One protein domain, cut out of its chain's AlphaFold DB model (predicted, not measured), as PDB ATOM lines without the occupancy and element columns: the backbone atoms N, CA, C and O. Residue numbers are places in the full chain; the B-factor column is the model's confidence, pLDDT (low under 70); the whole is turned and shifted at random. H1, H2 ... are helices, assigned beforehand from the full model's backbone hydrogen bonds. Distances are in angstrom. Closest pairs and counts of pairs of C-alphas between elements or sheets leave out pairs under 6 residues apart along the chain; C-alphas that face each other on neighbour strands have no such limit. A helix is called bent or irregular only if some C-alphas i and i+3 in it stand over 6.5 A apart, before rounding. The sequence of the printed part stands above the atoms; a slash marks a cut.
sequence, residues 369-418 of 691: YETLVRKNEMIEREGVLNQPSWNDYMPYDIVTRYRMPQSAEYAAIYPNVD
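What this domain is: This is residues 369 to 418 of the 691 residues of the protein "Plug domain-containing protein" of Cytophagaceae bacterium SCN 52-12 (UniProt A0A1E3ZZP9). The printed part is a loose rod: the long helix H1 runs along one side, and the chain turns round after it and folds back along H1 as two short helices one after the other, H2 beside the last part of H1 and H3 beside its first part. A fourth short helix, H4, lies past H3 at the end of the rod away from the turn at residues 383 to 386, and residues 414 to 418 run off from it as a tail crosswise to the rod. The printed part has 50 residues with four named helices, in the order H1, H2, H3, H4, and no named strand; the class is all helix. The whole is loose, with a radius of gyration of the C-alphas of 12.6 A, and spans 39 by 18 by 12 A.

How they stand to each other: H1, residues 369 to 382, touches H2, residues 387 to 392, with its residues 379 to 382 alone. Their closest C-alphas, those of Ile 379 and Ser 389, are 5.9 A apart. They run opposite ways at a shallow tilt of 13 degrees, a helical hairpin. H3, residues 396 to 402, is apart from H2, but H1 touches H3 with residues 369 to 373 alone. The closest C-alphas of H1 and H3 are those of Tyr 369 and Tyr 402, 5.5 A apart, and the two helices run opposite ways at a shallow tilt of 30 degrees. H4, residues 408 to 413, is close to H3 but not clearly touching it, with the closest C-alphas, those of Tyr 402 and Ala 411, 7.3 A apart. H3 and H4 run opposite ways at a steep tilt of 57 degrees. H4 is apart from H1 and from H2. In H1 and H4 every O i to N i+4 pair is within hydrogen-bond range; in H2 0 of 2 are, beside 3 of 3 O i to N i+3 pairs, and in H3 1 of 3, beside 3 of 4.

Where its parts are: H1 begins at C-alpha 369, at (118.193, 102.853, 231.864), and its 14 residues measure 20.0 A from first to last C-alpha. H2 measures 10.4 A from C-alpha 387, at (134.914, 94.316, 245.731), to C-alpha 392; it is neither bent nor irregular, but only just: C-alphas 387 and 390 are 6.0 A apart. H3 measures 10.3 A from C-alpha 396 to C-alpha 402. H4 measures 8.8 A and ends at C-alpha 413, at (111.188, 109.165, 241.409).

The domain as a whole: The two C-alphas farthest apart, those of Leu 385 and Ala 408, are 39.6 A apart, while the first and last printed C-alphas, those of Tyr 369 and Asp 418, are 12.5 A apart. The printed part has no cut, and the links H1 to H2, H2 to H3 and H3 to H4 are tight. The mean pLDDT of the printed part is 91.2, and no printed residue is under 70.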
ATOM      1  N   TYR A 369     118.205 104.313 231.852       95.00
ATOM      2  CA  TYR A 369     118.193 102.853 231.864       95.00
ATOM      3  C   TYR A 369     119.516 102.289 231.333       95.00
ATOM      4  O   TYR A 369     120.158 101.478 231.999       95.00
ATOM      5  N   GLU A 370     119.962 102.749 230.169       95.19
ATOM      6  CA  GLU A 370     121.193 102.304 229.521       95.19
ATOM      7  C   GLU A 370     122.428 102.642 230.354       95.19
ATOM      8  O   GLU A 370     123.299 101.783 230.526       95.19
ATOM      9  N   THR A 371     122.477 103.851 230.930       94.00
ATOM     10  CA  THR A 371     123.530 104.267 231.864       94.00
ATOM     11  C   THR A 371     123.630 103.299 233.042       94.00
ATOM     12  O   THR A 371     124.719 102.829 233.374       94.00
ATOM     13  N   LEU A 372     122.503 102.961 233.670       94.38
ATOM     14  CA  LEU A 372     122.473 102.093 234.848       94.38
ATOM     15  C   LEU A 372     122.793 100.631 234.514       94.38
ATOM     16  O   LEU A 372     123.525  99.986 235.263       94.38
ATOM     17  N   VAL A 373     122.321 100.120 233.371       95.81
ATOM     18  CA  VAL A 373     122.692  98.784 232.878       95.81
ATOM     19  C   VAL A 373     124.197  98.703 232.621       95.81
ATOM     20  O   VAL A 373     124.834  97.737 233.037       95.81
ATOM     21  N   ARG A 374     124.794  99.720 231.984       95.62
ATOM     22  CA  ARG A 374     126.251  99.776 231.776       95.62
ATOM     23  C   ARG A 374     127.018  99.889 233.082       95.62
ATOM     24  O   ARG A 374     128.030  99.214 233.229       95.62
ATOM     25  N   LYS A 375     126.525 100.680 234.040       94.25
ATOM     26  CA  LYS A 375     127.114 100.766 235.382       94.25
ATOM     27  C   LYS A 375     127.146  99.391 236.056       94.25
ATOM     28  O   LYS A 375     128.192  98.983 236.544       94.25
ATOM     29  N   ASN A 376     126.033  98.663 236.032       95.25
ATOM     30  CA  ASN A 376     125.961  97.316 236.597       95.25
ATOM     31  C   ASN A 376     126.907  96.341 235.888       95.25
ATOM     32  O   ASN A 376     127.631  95.612 236.553       95.25
ATOM     33  N   GLU A 377     126.958  96.370 234.554       95.44
ATOM     34  CA  GLU A 377     127.885  95.541 233.777       95.44
ATOM     35  C   GLU A 377     129.354  95.846 234.118       95.44
ATOM     36  O   GLU A 377     130.181  94.936 234.181       95.44
ATOM     37  N   MET A 378     129.699  97.115 234.359       94.88
ATOM     38  CA  MET A 378     131.036  97.505 234.816       94.88
ATOM     39  C   MET A 378     131.346  96.929 236.199       94.88
ATOM     40  O   MET A 378     132.395  96.308 236.358       94.88
ATOM     41  N   ILE A 379     130.418  97.066 237.152       95.62
ATOM     42  CA  ILE A 379     130.547  96.535 238.518       95.62
ATOM     43  C   ILE A 379     130.712  95.009 238.501       95.62
ATOM     44  O   ILE A 379     131.594  94.470 239.164       95.62
ATOM     45  N   GLU A 380     129.915  94.298 237.698       93.94
ATOM     46  CA  GLU A 380     130.006  92.839 237.552       93.94
ATOM     47  C   GLU A 380     131.370  92.398 236.999       93.94
ATOM     48  O   GLU A 380     131.941  91.409 237.462       93.94
ATOM     49  N   ARG A 381     131.925  93.142 236.032       93.62
ATOM     50  CA  ARG A 381     133.234  92.841 235.428       93.62
ATOM     51  C   ARG A 381     134.408  93.165 236.350       93.62
ATOM     52  O   ARG A 381     135.408  92.453 236.326       93.62
ATOM     53  N   GLU A 382     134.316  94.240 237.129       93.38
ATOM     54  CA  GLU A 382     135.402  94.693 238.004       93.38
ATOM     55  C   GLU A 382     135.314  94.137 239.426       93.38
ATOM     56  O   GLU A 382     136.274  94.292 240.175       93.38
ATOM     57  N   GLY A 383     134.207  93.501 239.820       90.00
ATOM     58  CA  GLY A 383     133.952  93.113 241.213       90.00
ATOM     59  C   GLY A 383     135.038  92.224 241.830       90.00
ATOM     60  O   GLY A 383     135.250  92.257 243.039       90.00
ATOM     61  N   VAL A 384     135.790  91.487 241.004       88.44
ATOM     62  CA  VAL A 384     136.967  90.711 241.437       88.44
ATOM     63  C   VAL A 384     138.205  91.571 241.736       88.44
ATOM     64  O   VAL A 384     139.058  91.158 242.515       88.44
ATOM     65  N   LEU A 385     138.317  92.754 241.128       92.69
ATOM     66  CA  LEU A 385     139.403  93.725 241.316       92.69
ATOM     67  C   LEU A 385     139.047  94.813 242.340       92.69
ATOM     68  O   LEU A 385     139.937  95.345 243.000       92.69
ATOM     69  N   ASN A 386     137.763  95.149 242.472       92.44
ATOM     70  CA  ASN A 386     137.262  96.208 243.340       92.44
ATOM     71  C   ASN A 386     135.966  95.771 244.038       92.44
ATOM     72  O   ASN A 386     134.888  96.276 243.745       92.44
ATOM     73  N   GLN A 387     136.069  94.836 244.985       90.50
ATOM     74  CA  GLN A 387     134.914  94.316 245.731       90.50
ATOM     75  C   GLN A 387     133.984  95.409 246.318       90.50
ATOM     76  O   GLN A 387     132.768  95.209 246.288       90.50
ATOM     77  N   PRO A 388     134.481  96.567 246.812       93.50
ATOM     78  CA  PRO A 388     133.616  97.659 247.264       93.50
ATOM     79  C   PRO A 388     132.630  98.215 246.223       93.50
ATOM     80  O   PRO A 388     131.601  98.746 246.640       93.50
ATOM     81  N   SER A 389     132.884  98.085 244.911       91.44
ATOM     82  CA  SER A 389     131.976  98.607 243.870       91.44
ATOM     83  C   SER A 389     130.620  97.901 243.840       91.44
ATOM     84  O   SER A 389     129.639  98.460 243.355       91.44
ATOM     85  N   TRP A 390     130.520  96.708 244.437       92.06
ATOM     86  CA  TRP A 390     129.251  95.994 244.581       92.06
ATOM     87  C   TRP A 390     128.199  96.793 245.366       92.06
ATOM     88  O   TRP A 390     127.005  96.639 245.126       92.06
ATOM     89  N   ASN A 391     128.626  97.690 246.263       89.75
ATOM     90  CA  ASN A 391     127.714  98.566 247.005       89.75
ATOM     91  C   ASN A 391     126.979  99.571 246.101       89.75
ATOM     92  O   ASN A 391     125.915 100.057 246.478       89.75
ATOM     93  N   ASP A 392     127.515  99.856 244.911       88.88
ATOM     94  CA  ASP A 392     126.910 100.758 243.930       88.88
ATOM     95  C   ASP A 392     126.020 100.023 242.910       88.88
ATOM     96  O   ASP A 392     125.416 100.666 242.038       88.88
ATOM     97  N   TYR A 393     125.926  98.689 242.994       91.31
ATOM     98  CA  TYR A 393     125.110  97.874 242.098       91.31
ATOM     99  C   TYR A 393     123.626  98.194 242.281       91.31
ATOM    100  O   TYR A 393     123.105  98.169 243.396       91.31
ATOM    101  N   MET A 394     122.912  98.460 241.183       91.00
ATOM    102  CA  MET A 394     121.466  98.678 241.249       91.00
ATOM    103  C   MET A 394     120.694  97.418 240.851       91.00
ATOM    104  O   MET A 394     120.872  96.938 239.733       91.00
ATOM    105  N   PRO A 395     119.776  96.912 241.690       91.25
ATOM    106  CA  PRO A 395     118.893  95.808 241.320       91.25
ATOM    107  C   PRO A 395     118.152  96.047 239.992       91.25
ATOM    108  O   PRO A 395     117.659  97.146 239.724       91.25
ATOM    109  N   TYR A 396     118.068  95.016 239.144       89.50
ATOM    110  CA  TYR A 396     117.513  95.135 237.787       89.50
ATOM    111  C   TYR A 396     116.026  95.544 237.770       89.50
ATOM    112  O   TYR A 396     115.572  96.252 236.868       89.50
ATOM    113  N   ASP A 397     115.266  95.162 238.796       88.12
ATOM    114  CA  ASP A 397     113.876  95.582 238.991       88.12
ATOM    115  C   ASP A 397     113.745  97.091 239.258       88.12
ATOM    116  O   ASP A 397     112.729  97.680 238.907       88.12
ATOM    117  N   ILE A 398     114.765  97.734 239.837       88.19
ATOM    118  CA  ILE A 398     114.825  99.193 239.988       88.19
ATOM    119  C   ILE A 398     115.270  99.831 238.671       88.19
ATOM    120  O   ILE A 398     114.669 100.807 238.227       88.19
ATOM    121  N   VAL A 399     116.283  99.265 238.006       91.31
ATOM    122  CA  VAL A 399     116.794  99.779 236.722       91.31
ATOM    123  C   VAL A 399     115.688  99.837 235.662       91.31
ATOM    124  O   VAL A 399     115.549 100.841 234.967       91.31
ATOM    125  N   THR A 400     114.843  98.809 235.572       90.50
ATOM    126  CA  THR A 400     113.721  98.761 234.616       90.50
ATOM    127  C   THR A 400     112.661  99.849 234.842       90.50
ATOM    128  O   THR A 400     112.040 100.292 233.871       90.50
ATOM    129  N   ARG A 401     112.504 100.366 236.071       90.12
ATOM    130  CA  ARG A 401     111.550 101.451 236.385       90.12
ATOM    131  C   ARG A 401     111.918 102.778 235.721       90.12
ATOM    132  O   ARG A 401     111.017 103.531 235.374       90.12
ATOM    133  N   TYR A 402     113.205 103.021 235.458       91.06
ATOM    134  CA  TYR A 402     113.670 104.198 234.706       91.06
ATOM    135  C   TYR A 402     113.258 104.174 233.230       91.06
ATOM    136  O   TYR A 402     113.183 105.220 232.591       91.06
ATOM    137  N   ARG A 403     112.995 102.985 232.670       90.00
ATOM    138  CA  ARG A 403     112.557 102.826 231.276       90.00
ATOM    139  C   ARG A 403     111.039 102.859 231.136       90.00
ATOM    140  O   ARG A 403     110.526 103.320 230.122       90.00
ATOM    141  N   MET A 404     110.331 102.310 232.120       86.31
ATOM    142  CA  MET A 404     108.881 102.117 232.092       86.31
ATOM    143  C   MET A 404     108.241 102.608 233.400       86.31
ATOM    144  O   MET A 404     107.778 101.787 234.205       86.31
ATOM    145  N   PRO A 405     108.214 103.932 233.646       83.81
ATOM    146  CA  PRO A 405     107.538 104.478 234.815       83.81
ATOM    147  C   PRO A 405     106.030 104.213 234.718       83.81
ATOM    148  O   PRO A 405     105.415 104.421 233.675       83.81
ATOM    149  N   GLN A 406     105.432 103.735 235.809       83.00
ATOM    150  CA  GLN A 406     104.020 103.326 235.842       83.00
ATOM    151  C   GLN A 406     103.051 104.510 236.024       83.00
ATOM    152  O   GLN A 406     101.856 104.381 235.773       83.00
ATOM    153  N   SER A 407     103.557 105.663 236.465       86.00
ATOM    154  CA  SER A 407     102.803 106.900 236.695       86.00
ATOM    155  C   SER A 407     103.726 108.124 236.603       86.00
ATOM    156  O   SER A 407     104.951 107.983 236.549       86.00
ATOM    157  N   ALA A 408     103.153 109.332 236.615       84.06
ATOM    158  CA  ALA A 408     103.920 110.582 236.670       84.06
ATOM    159  C   ALA A 408     104.769 110.690 237.953       84.06
ATOM    160  O   ALA A 408     105.923 111.104 237.902       84.06
ATOM    161  N   GLU A 409     104.237 110.227 239.086       85.00
ATOM    162  CA  GLU A 409     104.966 110.145 240.356       85.00
ATOM    163  C   GLU A 409     106.171 109.201 240.254       85.00
ATOM    164  O   GLU A 409     107.282 109.562 240.640       85.00
ATOM    165  N   TYR A 410     106.004 108.036 239.619       86.25
ATOM    166  CA  TYR A 410     107.121 107.130 239.335       86.25
ATOM    167  C   TYR A 410     108.153 107.751 238.392       86.25
ATOM    168  O   TYR A 410     109.345 107.533 238.583       86.25
ATOM    169  N   ALA A 411     107.727 108.527 237.394       88.00
ATOM    170  CA  ALA A 411     108.647 109.232 236.503       88.00
ATOM    171  C   ALA A 411     109.452 110.321 237.238       88.00
ATOM    172  O   ALA A 411     110.599 110.580 236.878       88.00
ATOM    173  N   ALA A 412     108.885 110.927 238.288       89.38
ATOM    174  CA  ALA A 412     109.593 111.872 239.147       89.38
ATOM    175  C   ALA A 412     110.598 111.189 240.089       89.38
ATOM    176  O   ALA A 412     111.664 111.748 240.343       89.38
ATOM    177  N   ILE A 413     110.287 109.980 240.574       90.94
ATOM    178  CA  ILE A 413     111.188 109.165 241.409       90.94
ATOM    179  C   ILE A 413     112.321 108.549 240.572       90.94
ATOM    180  O   ILE A 413     113.458 108.478 241.033       90.94
ATOM    181  N   TYR A 414     112.026 108.117 239.344       92.25
ATOM    182  CA  TYR A 414     112.964 107.465 238.426       92.25
ATOM    183  C   TYR A 414     113.182 108.318 237.166       92.25
ATOM    184  O   TYR A 414     112.718 107.957 236.080       92.25
ATOM    185  N   PRO A 415     113.866 109.469 237.291       93.31
ATOM    186  CA  PRO A 415     113.947 110.451 236.220       93.31
ATOM    187  C   PRO A 415     114.819 109.977 235.052       93.31
ATOM    188  O   PRO A 415     115.787 109.231 235.215       93.31
ATOM    189  N   ASN A 416     114.499 110.465 233.856       94.12
ATOM    190  CA  ASN A 416     115.316 110.319 232.654       94.12
ATOM    191  C   ASN A 416     115.435 111.668 231.948       94.12
ATOM    192  O   ASN A 416     114.601 112.031 231.119       94.12
ATOM    193  N   VAL A 417     116.439 112.445 232.353       93.62
ATOM    194  CA  VAL A 417     116.596 113.843 231.946       93.62
ATOM    195  C   VAL A 417     117.633 113.974 230.840       93.62
ATOM    196  O   VAL A 417     118.829 113.778 231.052       93.62
ATOM    197  N   ASP A 418     117.182 114.421 229.671       93.12
ATOM    198  CA  ASP A 418     118.066 114.962 228.643       93.12
ATOM    199  C   ASP A 418     118.508 116.371 229.062       93.12
ATOM    200  O   ASP A 418     117.824 117.367 228.820       93.12
TER     201      ASP A 418